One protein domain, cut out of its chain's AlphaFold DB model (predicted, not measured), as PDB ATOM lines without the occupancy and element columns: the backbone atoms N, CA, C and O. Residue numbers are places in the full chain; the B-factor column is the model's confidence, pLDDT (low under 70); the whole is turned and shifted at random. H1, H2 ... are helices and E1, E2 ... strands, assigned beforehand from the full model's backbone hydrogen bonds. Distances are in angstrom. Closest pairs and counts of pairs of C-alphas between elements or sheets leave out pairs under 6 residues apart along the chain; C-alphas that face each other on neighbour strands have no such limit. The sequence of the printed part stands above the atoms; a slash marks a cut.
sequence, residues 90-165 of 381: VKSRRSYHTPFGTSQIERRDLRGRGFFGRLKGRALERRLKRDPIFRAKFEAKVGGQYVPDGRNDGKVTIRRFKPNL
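Overview. This is residues 90 to 165 of the 381 residues of an uncharacterized protein of Myxococcales bacterium (UniProt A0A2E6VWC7). A long, twisted sheet of E1, E2 and E4, with short E3 at one edge, has two helices on it: H1 at one end of the strands, H2 near E3, meeting at a corner. The printed part has 76 residues, with E1, E2, H1, H2, E3, E4 along the chain; the sheet, E1 - E2 - E4 - E3, is antiparallel. The class is mixed; the whole is elongated, 42 by 25 by 20 A, and only just compact, close to loose, with radius of gyration of the C-alphas 13.3 A.

Arrangement. E1, residues 90 to 98, and E2, residues 101 to 109, form a hairpin; N 94 and O 105 are 2.9 A apart, within hydrogen-bond range. E4, residues 155 to 163, is E2's antiparallel neighbour, N 104 to O 160 2.8 A. E3, residues 145 to 147, and E4 form a hairpin, N 145 to O 159 2.8 A. H1, residues 115 to 130, and H2, residues 132 to 142, are on one face, making two layers, helices over a sheet. Residues 127 to 129 of H1 touch H2 only at the corner, closest C-alphas Leu 128 and Arg 135, 4.9 A, at a steep tilt of 61 degrees, opposite ways. E2, H1 H2, E3 is a split strand-helix-strand unit, E4 between its strands, with right-handed crossover. Every O i to N i+4 pair is within range in H2, 11 of 12 in H1.

Along the chain. E1 spans 22.3 A from C-alpha 90 at (-38.327, -30.852, -47.984); E2 and E4 span 25.5 A each, H1 23.5 A, H2 15.1 A, E3 6.3 A. E4 ends with C-alpha 163 at (-30.570, -30.146, -28.020).

Size, cuts and confidence. The C-alphas farthest apart, of Phe 115 and Leu 165, are 43.4 A apart. The printed part has no cut and no long link; residues 164 to 165 have pLDDT under 70.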
ATOM      1  N   VAL A  90     -37.642 -30.283 -49.158       92.50
ATOM      2  CA  VAL A  90     -38.327 -30.852 -47.984       92.50
ATOM      3  C   VAL A  90     -39.795 -31.109 -48.347       92.50
ATOM      4  O   VAL A  90     -40.480 -30.200 -48.807       92.50
ATOM      5  N   LYS A  91     -40.262 -32.352 -48.189       92.75
ATOM      6  CA  LYS A  91     -41.657 -32.763 -48.436       92.75
ATOM      7  C   LYS A  91     -42.484 -32.756 -47.165       92.75
ATOM      8  O   LYS A  91     -43.635 -32.347 -47.192       92.75
ATOM      9  N   SER A  92     -41.904 -33.229 -46.072       94.00
ATOM     10  CA  SER A  92     -42.546 -33.216 -44.766       94.00
ATOM     11  C   SER A  92     -41.504 -33.042 -43.673       94.00
ATOM     12  O   SER A  92     -40.353 -33.465 -43.810       94.00
ATOM     13  N   ARG A  93     -41.918 -32.397 -42.586       95.00
ATOM     14  CA  ARG A  93     -41.122 -32.209 -41.378       95.00
ATOM     15  C   ARG A  93     -41.992 -32.595 -40.196       95.00
ATOM     16  O   ARG A  93     -43.101 -32.088 -40.070       95.00
ATOM     17  N   ARG A  94     -41.504 -33.505 -39.359       94.44
ATOM     18  CA  ARG A  94     -42.133 -33.873 -38.088       94.44
ATOM     19  C   ARG A  94     -41.162 -33.540 -36.970       94.44
ATOM     20  O   ARG A  94     -40.006 -33.949 -37.032       94.44
ATOM     21  N   SER A  95     -41.615 -32.782 -35.985       93.06
ATOM     22  CA  SER A  95     -40.830 -32.452 -34.798       93.06
ATOM     23  C   SER A  95     -41.381 -33.256 -33.631       93.06
ATOM     24  O   SER A  95     -42.587 -33.249 -33.411       93.06
ATOM     25  N   TYR A  96     -40.509 -33.940 -32.904       91.31
ATOM     26  CA  TYR A  96     -40.848 -34.662 -31.685       91.31
ATOM     27  C   TYR A  96     -40.102 -34.007 -30.529       91.31
ATOM     28  O   TYR A  96     -38.878 -33.850 -30.583       91.31
ATOM     29  N   HIS A  97     -40.841 -33.607 -29.500       89.25
ATOM     30  CA  HIS A  97     -40.255 -33.155 -28.247       89.25
ATOM     31  C   HIS A  97     -39.879 -34.389 -27.429       89.25
ATOM     32  O   HIS A  97     -40.701 -35.264 -27.183       89.25
ATOM     33  N   THR A  98     -38.611 -34.472 -27.057       86.38
ATOM     34  CA  THR A  98     -38.066 -35.491 -26.158       86.38
ATOM     35  C   THR A  98     -37.513 -34.777 -24.924       86.38
ATOM     36  O   THR A  98     -37.139 -33.605 -25.037       86.38
ATOM     37  N   PRO A  99     -37.401 -35.442 -23.762       81.56
ATOM     38  CA  PRO A  99     -36.800 -34.832 -22.571       81.56
ATOM     39  C   PRO A  99     -35.371 -34.312 -22.821       81.56
ATOM     40  O   PRO A  99     -34.939 -33.362 -22.182       81.56
ATOM     41  N   PHE A 100     -34.663 -34.869 -23.808       81.56
ATOM     42  CA  PHE A 100     -33.299 -34.472 -24.169       81.56
ATOM     43  C   PHE A 100     -33.213 -33.364 -25.235       81.56
ATOM     44  O   PHE A 100     -32.120 -32.898 -25.554       81.56
ATOM     45  N   GLY A 101     -34.323 -32.949 -25.851       88.44
ATOM     46  CA  GLY A 101     -34.256 -32.074 -27.021       88.44
ATOM     47  C   GLY A 101     -35.463 -32.128 -27.943       88.44
ATOM     48  O   GLY A 101     -36.377 -32.933 -27.773       88.44
ATOM     49  N   THR A 102     -35.426 -31.321 -29.001       90.25
ATOM     50  CA  THR A 102     -36.330 -31.484 -30.143       90.25
ATOM     51  C   THR A 102     -35.648 -32.307 -31.231       90.25
ATOM     52  O   THR A 102     -34.653 -31.903 -31.835       90.25
ATOM     53  N   SER A 103     -36.189 -33.496 -31.499       90.75
ATOM     54  CA  SER A 103     -35.766 -34.335 -32.620       90.75
ATOM     55  C   SER A 103     -36.653 -34.020 -33.818       90.75
ATOM     56  O   SER A 103     -37.854 -34.277 -33.797       90.75
ATOM     57  N   GLN A 104     -36.073 -33.476 -34.884       93.62
ATOM     58  CA  GLN A 104     -36.794 -33.169 -36.116       93.62
ATOM     59  C   GLN A 104     -36.455 -34.196 -37.190       93.62
ATOM     60  O   GLN A 104     -35.293 -34.390 -37.535       93.62
ATOM     61  N   ILE A 105     -37.478 -34.840 -37.737       93.75
ATOM     62  CA  ILE A 105     -37.367 -35.773 -38.851       93.75
ATOM     63  C   ILE A 105     -37.889 -35.068 -40.105       93.75
ATOM     64  O   ILE A 105     -39.070 -34.734 -40.207       93.75
ATOM     65  N   GLU A 106     -37.000 -34.817 -41.062       93.88
ATOM     66  CA  GLU A 106     -37.314 -34.236 -42.366       93.88
ATOM     67  C   GLU A 106     -37.280 -35.318 -43.441       93.88
ATOM     68  O   GLU A 106     -36.254 -35.967 -43.637       93.88
ATOM     69  N   ARG A 107     -38.367 -35.468 -44.200       92.81
ATOM     70  CA  ARG A 107     -38.356 -36.255 -45.434       92.81
ATOM     71  C   ARG A 107     -38.080 -35.321 -46.602       92.81
ATOM     72  O   ARG A 107     -38.858 -34.401 -46.866       92.81
ATOM     73  N   ARG A 108     -36.979 -35.549 -47.311       91.56
ATOM     74  CA  ARG A 108     -36.581 -34.771 -48.487       91.56
ATOM     75  C   ARG A 108     -36.721 -35.589 -49.752       91.56
ATOM     76  O   ARG A 108     -36.387 -36.769 -49.784       91.56
ATOM     77  N   ASP A 109     -37.199 -34.939 -50.798       91.06
ATOM     78  CA  ASP A 109     -37.246 -35.496 -52.138       91.06
ATOM     79  C   ASP A 109     -36.009 -35.026 -52.903       91.06
ATOM     80  O   ASP A 109     -35.851 -33.830 -53.171       91.06
ATOM     81  N   LEU A 110     -35.105 -35.960 -53.209       86.88
ATOM     82  CA  LEU A 110     -33.904 -35.678 -54.001       86.88
ATOM     83  C   LEU A 110     -34.209 -35.653 -55.501       86.88
ATOM     84  O   LEU A 110     -33.323 -35.350 -56.306       86.88
ATOM     85  N   ARG A 111     -35.443 -35.985 -55.901       84.00
ATOM     86  CA  ARG A 111     -35.831 -36.008 -57.304       84.00
ATOM     87  C   ARG A 111     -35.828 -34.586 -57.860       84.00
ATOM     88  O   ARG A 111     -36.479 -33.682 -57.340       84.00
ATOM     89  N   GLY A 112     -35.087 -34.396 -58.948       77.44
ATOM     90  CA  GLY A 112     -35.243 -33.208 -59.787       77.44
ATOM     91  C   GLY A 112     -36.618 -33.182 -60.465       77.44
ATOM     92  O   GLY A 112     -37.340 -34.180 -60.469       77.44
ATOM     93  N   ARG A 113     -36.975 -32.051 -61.078       78.00
ATOM     94  CA  ARG A 113     -38.165 -31.964 -61.938       78.00
ATOM     95  C   ARG A 113     -37.963 -32.877 -63.167       78.00
ATOM     96  O   ARG A 113     -36.872 -32.890 -63.735       78.00
ATOM     97  N   GLY A 114     -38.983 -33.650 -63.547       79.69
ATOM     98  CA  GLY A 114     -38.972 -34.528 -64.732       79.69
ATOM     99  C   GLY A 114     -38.440 -35.959 -64.525       79.69
ATOM    100  O   GLY A 114     -38.021 -36.349 -63.432       79.69
ATOM    101  N   PHE A 115     -38.464 -36.759 -65.599       74.62
ATOM    102  CA  PHE A 115     -38.096 -38.186 -65.603       74.62
ATOM    103  C   PHE A 115     -36.639 -38.429 -65.165       74.62
ATOM    104  O   PHE A 115     -36.386 -39.210 -64.243       74.62
ATOM    105  N   PHE A 116     -35.686 -37.659 -65.704       74.19
ATOM    106  CA  PHE A 116     -34.272 -37.707 -65.297       74.19
ATOM    107  C   PHE A 116     -34.046 -37.339 -63.824       74.19
ATOM    108  O   PHE A 116     -33.057 -37.752 -63.216       74.19
ATOM    109  N   GLY A 117     -34.970 -36.589 -63.218       80.38
ATOM    110  CA  GLY A 117     -34.943 -36.288 -61.794       80.38
ATOM    111  C   GLY A 117     -35.116 -37.532 -60.923       80.38
ATOM    112  O   GLY A 117     -34.434 -37.652 -59.905       80.38
ATOM    113  N   ARG A 118     -35.957 -38.486 -61.347       80.56
ATOM    114  CA  ARG A 118     -36.180 -39.757 -60.636       80.56
ATOM    115  C   ARG A 118     -34.931 -40.637 -60.649       80.56
ATOM    116  O   ARG A 118     -34.537 -41.149 -59.601       80.56
ATOM    117  N   LEU A 119     -34.275 -40.749 -61.806       81.69
ATOM    118  CA  LEU A 119     -33.018 -41.491 -61.959       81.69
ATOM    119  C   LEU A 119     -31.893 -40.874 -61.117       81.69
ATOM    120  O   LEU A 119     -31.204 -41.588 -60.387       81.69
ATOM    121  N   LYS A 120     -31.764 -39.539 -61.133       85.75
ATOM    122  CA  LYS A 120     -30.773 -38.818 -60.317       85.75
ATOM    123  C   LYS A 120     -31.001 -39.002 -58.816       85.75
ATOM    124  O   LYS A 120     -30.026 -39.184 -58.093       85.75
ATOM    125  N   GLY A 121     -32.254 -39.006 -58.355       87.69
ATOM    126  CA  GLY A 121     -32.587 -39.257 -56.947       87.69
ATOM    127  C   GLY A 121     -32.143 -40.647 -56.480       87.69
ATOM    128  O   GLY A 121     -31.493 -40.767 -55.444       87.69
ATOM    129  N   ARG A 122     -32.408 -41.687 -57.285       88.62
ATOM    130  CA  ARG A 122     -31.956 -43.061 -57.001       88.62
ATOM    131  C   ARG A 122     -30.431 -43.191 -57.004       88.62
ATOM    132  O   ARG A 122     -29.874 -43.829 -56.117       88.62
ATOM    133  N   ALA A 123     -29.753 -42.578 -57.973       90.25
ATOM    134  CA  ALA A 123     -28.291 -42.592 -58.042       90.25
ATOM    135  C   ALA A 123     -27.649 -41.896 -56.827       90.25
ATOM    136  O   ALA A 123     -26.677 -42.402 -56.269       90.25
ATOM    137  N   LEU A 124     -28.225 -40.775 -56.380       90.50
ATOM    138  CA  LEU A 124     -27.802 -40.068 -55.169       90.50
ATOM    139  C   LEU A 124     -27.966 -40.926 -53.914       90.50
ATOM    140  O   LEU A 124     -27.043 -40.994 -53.111       90.50
ATOM    141  N   GLU A 125     -29.104 -41.604 -53.758       90.94
ATOM    142  CA  GLU A 125     -29.339 -42.480 -52.607       90.94
ATOM    143  C   GLU A 125     -28.357 -43.662 -52.580       90.94
ATOM    144  O   GLU A 125     -27.782 -43.964 -51.536       90.94
ATOM    145  N   ARG A 126     -28.083 -44.285 -53.735       92.19
ATOM    146  CA  ARG A 126     -27.055 -45.335 -53.843       92.19
ATOM    147  C   ARG A 126     -25.671 -44.810 -53.470       92.19
ATOM    148  O   ARG A 126     -24.936 -45.493 -52.763       92.19
ATOM    149  N   ARG A 127     -25.324 -43.594 -53.905       92.94
ATOM    150  CA  ARG A 127     -24.046 -42.962 -53.558       92.94
ATOM    151  C   ARG A 127     -23.947 -42.651 -52.063       92.94
ATOM    152  O   ARG A 127     -22.903 -42.909 -51.486       92.94
ATOM    153  N   LEU A 128     -25.026 -42.182 -51.431       93.56
ATOM    154  CA  LEU A 128     -25.087 -41.966 -49.975       93.56
ATOM    155  C   LEU A 128     -24.886 -43.255 -49.171       93.56
ATOM    156  O   LEU A 128     -24.326 -43.203 -48.081       93.56
ATOM    157  N   LYS A 129     -25.342 -44.400 -49.691       93.19
ATOM    158  CA  LYS A 129     -25.144 -45.707 -49.045       93.19
ATOM    159  C   LYS A 129     -23.738 -46.265 -49.265       93.19
ATOM    160  O   LYS A 129     -23.176 -46.840 -48.344       93.19
ATOM    161  N   ARG A 130     -23.186 -46.110 -50.474       95.12
ATOM    162  CA  ARG A 130     -21.896 -46.700 -50.866       95.12
ATOM    163  C   ARG A 130     -20.685 -45.903 -50.378       95.12
ATOM    164  O   ARG A 130     -19.665 -46.503 -50.074       95.12
ATOM    165  N   ASP A 131     -20.776 -44.576 -50.358       95.25
ATOM    166  CA  ASP A 131     -19.636 -43.691 -50.110       95.25
ATOM    167  C   ASP A 131     -19.804 -42.947 -48.765       95.25
ATOM    168  O   ASP A 131     -20.608 -42.004 -48.677       95.25
ATOM    169  N   PRO A 132     -19.066 -43.345 -47.707       93.06
ATOM    170  CA  PRO A 132     -19.178 -42.728 -46.385       93.06
ATOM    171  C   PRO A 132     -18.704 -41.270 -46.376       93.06
ATOM    172  O   PRO A 132     -19.251 -40.450 -45.637       93.06
ATOM    173  N   ILE A 133     -17.747 -40.905 -47.238       91.06
ATOM    174  CA  ILE A 133     -17.241 -39.530 -47.344       91.06
ATOM    175  C   ILE A 133     -18.310 -38.641 -47.978       91.06
ATOM    176  O   ILE A 133     -18.574 -37.528 -47.512       91.06
ATOM    177  N   PHE A 134     -18.969 -39.132 -49.030       93.19
ATOM    178  CA  PHE A 134     -20.086 -38.420 -49.645       93.19
ATOM    179  C   PHE A 134     -21.261 -38.253 -48.674       93.19
ATOM    180  O   PHE A 134     -21.859 -37.175 -48.621       93.19
ATOM    181  N   ARG A 135     -21.557 -39.284 -47.872       95.06
ATOM    182  CA  ARG A 135     -22.559 -39.218 -46.800       95.06
ATOM    183  C   ARG A 135     -22.224 -38.134 -45.782       95.06
ATOM    184  O   ARG A 135     -23.071 -37.278 -45.552       95.06
ATOM    185  N   ALA A 136     -21.005 -38.110 -45.245       89.31
ATOM    186  CA  ALA A 136     -20.590 -37.097 -44.276       89.31
ATOM    187  C   ALA A 136     -20.716 -35.671 -44.845       89.31
ATOM    188  O   ALA A 136     -21.270 -34.783 -44.198       89.31
ATOM    189  N   LYS A 137     -20.299 -35.453 -46.103       91.50
ATOM    190  CA  LYS A 137     -20.461 -34.158 -46.793       91.50
ATOM    191  C   LYS A 137     -21.930 -33.772 -46.977       91.50
ATOM    192  O   LYS A 137     -22.287 -32.602 -46.837       91.50
ATOM    193  N   PHE A 138     -22.787 -34.735 -47.310       93.75
ATOM    194  CA  PHE A 138     -24.223 -34.505 -47.440       93.75
ATOM    195  C   PHE A 138     -24.872 -34.168 -46.092       93.75
ATOM    196  O   PHE A 138     -25.609 -33.189 -46.011       93.75
ATOM    197  N   GLU A 139     -24.575 -34.931 -45.039       93.31
ATOM    198  CA  GLU A 139     -25.081 -34.714 -43.679       93.31
ATOM    199  C   GLU A 139     -24.652 -33.351 -43.128       93.31
ATOM    200  O   GLU A 139     -25.493 -32.599 -42.629       93.31
ATOM    201  N   ALA A 140     -23.384 -32.974 -43.324       88.44
ATOM    202  CA  ALA A 140     -22.861 -31.652 -42.986       88.44
ATOM    203  C   ALA A 140     -23.610 -30.531 -43.718       88.44
ATOM    204  O   ALA A 140     -24.037 -29.553 -43.107       88.44
ATOM    205  N   LYS A 141     -23.829 -30.694 -45.029       90.44
ATOM    206  CA  LYS A 141     -24.523 -29.689 -45.840       90.44
ATOM    207  C   LYS A 141     -26.001 -29.564 -45.482       90.44
ATOM    208  O   LYS A 141     -26.563 -28.472 -45.559       90.44
ATOM    209  N   VAL A 142     -26.664 -30.671 -45.152       90.88
ATOM    210  CA  VAL A 142     -28.074 -30.619 -44.766       90.88
ATOM    211  C   VAL A 142     -28.240 -30.196 -43.305       90.88
ATOM    212  O   VAL A 142     -29.266 -29.595 -42.983       90.88
ATOM    213  N   GLY A 143     -27.252 -30.434 -42.444       90.56
ATOM    214  CA  GLY A 143     -27.305 -30.148 -41.011       90.56
ATOM    215  C   GLY A 143     -28.156 -31.168 -40.253       90.56
ATOM    216  O   GLY A 143     -29.061 -30.780 -39.512       90.56
ATOM    217  N   GLY A 144     -27.929 -32.459 -40.507       93.12
ATOM    218  CA  GLY A 144     -28.607 -33.579 -39.850       93.12
ATOM    219  C   GLY A 144     -28.092 -34.936 -40.334       93.12
ATOM    220  O   GLY A 144     -27.464 -35.024 -41.385       93.12
ATOM    221  N   GLN A 145     -28.387 -35.991 -39.581       94.69
ATOM    222  CA  GLN A 145     -27.956 -37.354 -39.880       94.69
ATOM    223  C   GLN A 145     -28.866 -37.991 -40.935       94.69
ATOM    224  O   GLN A 145     -30.095 -37.936 -40.827       94.69
ATOM    225  N   TYR A 146     -28.275 -38.616 -41.951       94.94
ATOM    226  CA  TYR A 146     -29.007 -39.388 -42.943       94.94
ATOM    227  C   TYR A 146     -29.450 -40.716 -42.322       94.94
ATOM    228  O   TYR A 146     -28.634 -41.459 -41.770       94.94
ATOM    229  N   VAL A 147     -30.745 -41.014 -42.435       94.75
ATOM    230  CA  VAL A 147     -31.352 -42.269 -41.989       94.75
ATOM    231  C   VAL A 147     -31.763 -43.072 -43.227       94.75
ATOM    232  O   VAL A 147     -32.623 -42.613 -43.990       94.75
ATOM    233  N   PRO A 148     -31.166 -44.253 -43.465       89.81
ATOM    234  CA  PRO A 148     -31.535 -45.088 -44.599       89.81
ATOM    235  C   PRO A 148     -32.945 -45.672 -44.397       89.81
ATOM    236  O   PRO A 148     -33.173 -46.434 -43.469       89.81
ATOM    237  N   ASP A 149     -33.888 -45.338 -45.284       84.94
ATOM    238  CA  ASP A 149     -35.287 -45.837 -45.264       84.94
ATOM    239  C   ASP A 149     -35.434 -47.187 -46.005       84.94
ATOM    240  O   ASP A 149     -36.517 -47.739 -46.117       84.94
ATOM    241  N   GLY A 150     -34.359 -47.723 -46.599       86.19
ATOM    242  CA  GLY A 150     -34.374 -48.996 -47.346       86.19
ATOM    243  C   GLY A 150     -35.127 -48.979 -48.692       86.19
ATOM    244  O   GLY A 150     -34.799 -49.762 -49.576       86.19
ATOM    245  N   ARG A 151     -36.059 -48.041 -48.903       84.94
ATOM    246  CA  ARG A 151     -36.995 -48.011 -50.046       84.94
ATOM    247  C   ARG A 151     -36.383 -47.681 -51.413       84.94
ATOM    248  O   ARG A 151     -37.035 -47.939 -52.422       84.94
ATOM    249  N   ASN A 152     -35.169 -47.120 -51.490       84.69
ATOM    250  CA  ASN A 152     -34.507 -46.761 -52.759       84.69
ATOM    251  C   ASN A 152     -35.395 -45.925 -53.714       84.69
ATOM    252  O   ASN A 152     -35.309 -46.030 -54.946       84.69
ATOM    253  N   ASP A 153     -36.299 -45.111 -53.166       86.06
ATOM    254  CA  ASP A 153     -37.259 -44.316 -53.930       86.06
ATOM    255  C   ASP A 153     -36.717 -42.913 -54.260       86.06
ATOM    256  O   ASP A 153     -37.403 -42.128 -54.924       86.06
ATOM    257  N   GLY A 154     -35.478 -42.592 -53.873       86.75
ATOM    258  CA  GLY A 154     -34.894 -41.262 -54.041       86.75
ATOM    259  C   GLY A 154     -35.458 -40.232 -53.062       86.75
ATOM    260  O   GLY A 154     -35.244 -39.030 -53.254       86.75
ATOM    261  N   LYS A 155     -36.186 -40.676 -52.031       91.12
ATOM    262  CA  LYS A 155     -36.537 -39.858 -50.874       91.12
ATOM    263  C   LYS A 155     -35.617 -40.247 -49.729       91.12
ATOM    264  O   LYS A 155     -35.356 -41.418 -49.489       91.12
ATOM    265  N   VAL A 156     -35.123 -39.246 -49.018       92.94
ATOM    266  CA  VAL A 156     -34.207 -39.453 -47.897       92.94
ATOM    267  C   VAL A 156     -34.790 -38.858 -46.634       92.94
ATOM    268  O   VAL A 156     -35.382 -37.776 -46.655       92.94
ATOM    269  N   THR A 157     -34.621 -39.582 -45.536       95.00
ATOM    270  CA  THR A 157     -35.018 -39.130 -44.209       95.00
ATOM    271  C   THR A 157     -33.792 -38.576 -43.508       95.00
ATOM    272  O   THR A 157     -32.728 -39.193 -43.504       95.00
ATOM    273  N   ILE A 158     -33.928 -37.381 -42.950       95.44
ATOM    274  CA  ILE A 158     -32.850 -36.678 -42.271       95.44
ATOM    275  C   ILE A 158     -33.315 -36.369 -40.864       95.44
ATOM    276  O   ILE A 158     -34.331 -35.701 -40.669       95.44
ATOM    277  N   ARG A 159     -32.569 -36.870 -39.884       93.94
ATOM    278  CA  ARG A 159     -32.824 -36.626 -38.470       93.94
ATOM    279  C   ARG A 159     -31.913 -35.505 -37.996       93.94
ATOM    280  O   ARG A 159     -30.692 -35.627 -38.017       93.94
ATOM    281  N   ARG A 160     -32.508 -34.400 -37.567       92.44
ATOM    282  CA  ARG A 160     -31.808 -33.303 -36.902       92.44
ATOM    283  C   ARG A 160     -32.077 -33.407 -35.415       92.44
ATOM    284  O   ARG A 160     -33.236 -33.463 -35.007       92.44
ATOM    285  N   PHE A 161     -31.022 -33.392 -34.622       86.75
ATOM    286  CA  PHE A 161     -31.151 -33.226 -33.188       86.75
ATOM    287  C   PHE A 161     -30.864 -31.766 -32.854       86.75
ATOM    288  O   PHE A 161     -29.784 -31.262 -33.153       86.75
ATOM    289  N   LYS A 162     -31.854 -31.075 -32.292       81.56
ATOM    290  CA  LYS A 162     -31.660 -29.767 -31.677       81.56
ATOM    291  C   LYS A 162     -31.708 -29.991 -30.167       81.56
ATOM    292  O   LYS A 162     -32.811 -30.176 -29.641       81.56
ATOM    293  N   PRO A 163     -30.557 -30.049 -29.473       72.81
ATOM    294  CA  PRO A 163     -30.570 -30.146 -28.020       72.81
ATOM    295  C   PRO A 163     -31.385 -28.976 -27.463       72.81
ATOM    296  O   PRO A 163     -31.266 -27.846 -27.946       72.81
ATOM    297  N   ASN A 164     -32.256 -29.257 -26.493       61.53
ATOM    298  CA  ASN A 164     -33.022 -28.218 -25.812       61.53
ATOM    299  C   ASN A 164     -32.051 -27.426 -24.934       61.53
ATOM    300  O   ASN A 164     -31.904 -27.683 -23.746       61.53
ATOM    301  N   LEU A 165     -31.406 -26.435 -25.539       53.47
ATOM    302  CA  LEU A 165     -30.606 -25.424 -24.849       53.47
ATOM    303  C   LEU A 165     -31.425 -24.654 -23.795       53.47
ATOM    304  O   LEU A 165     -30.861 -24.045 -22.895       53.47
TER     305      LEU A 165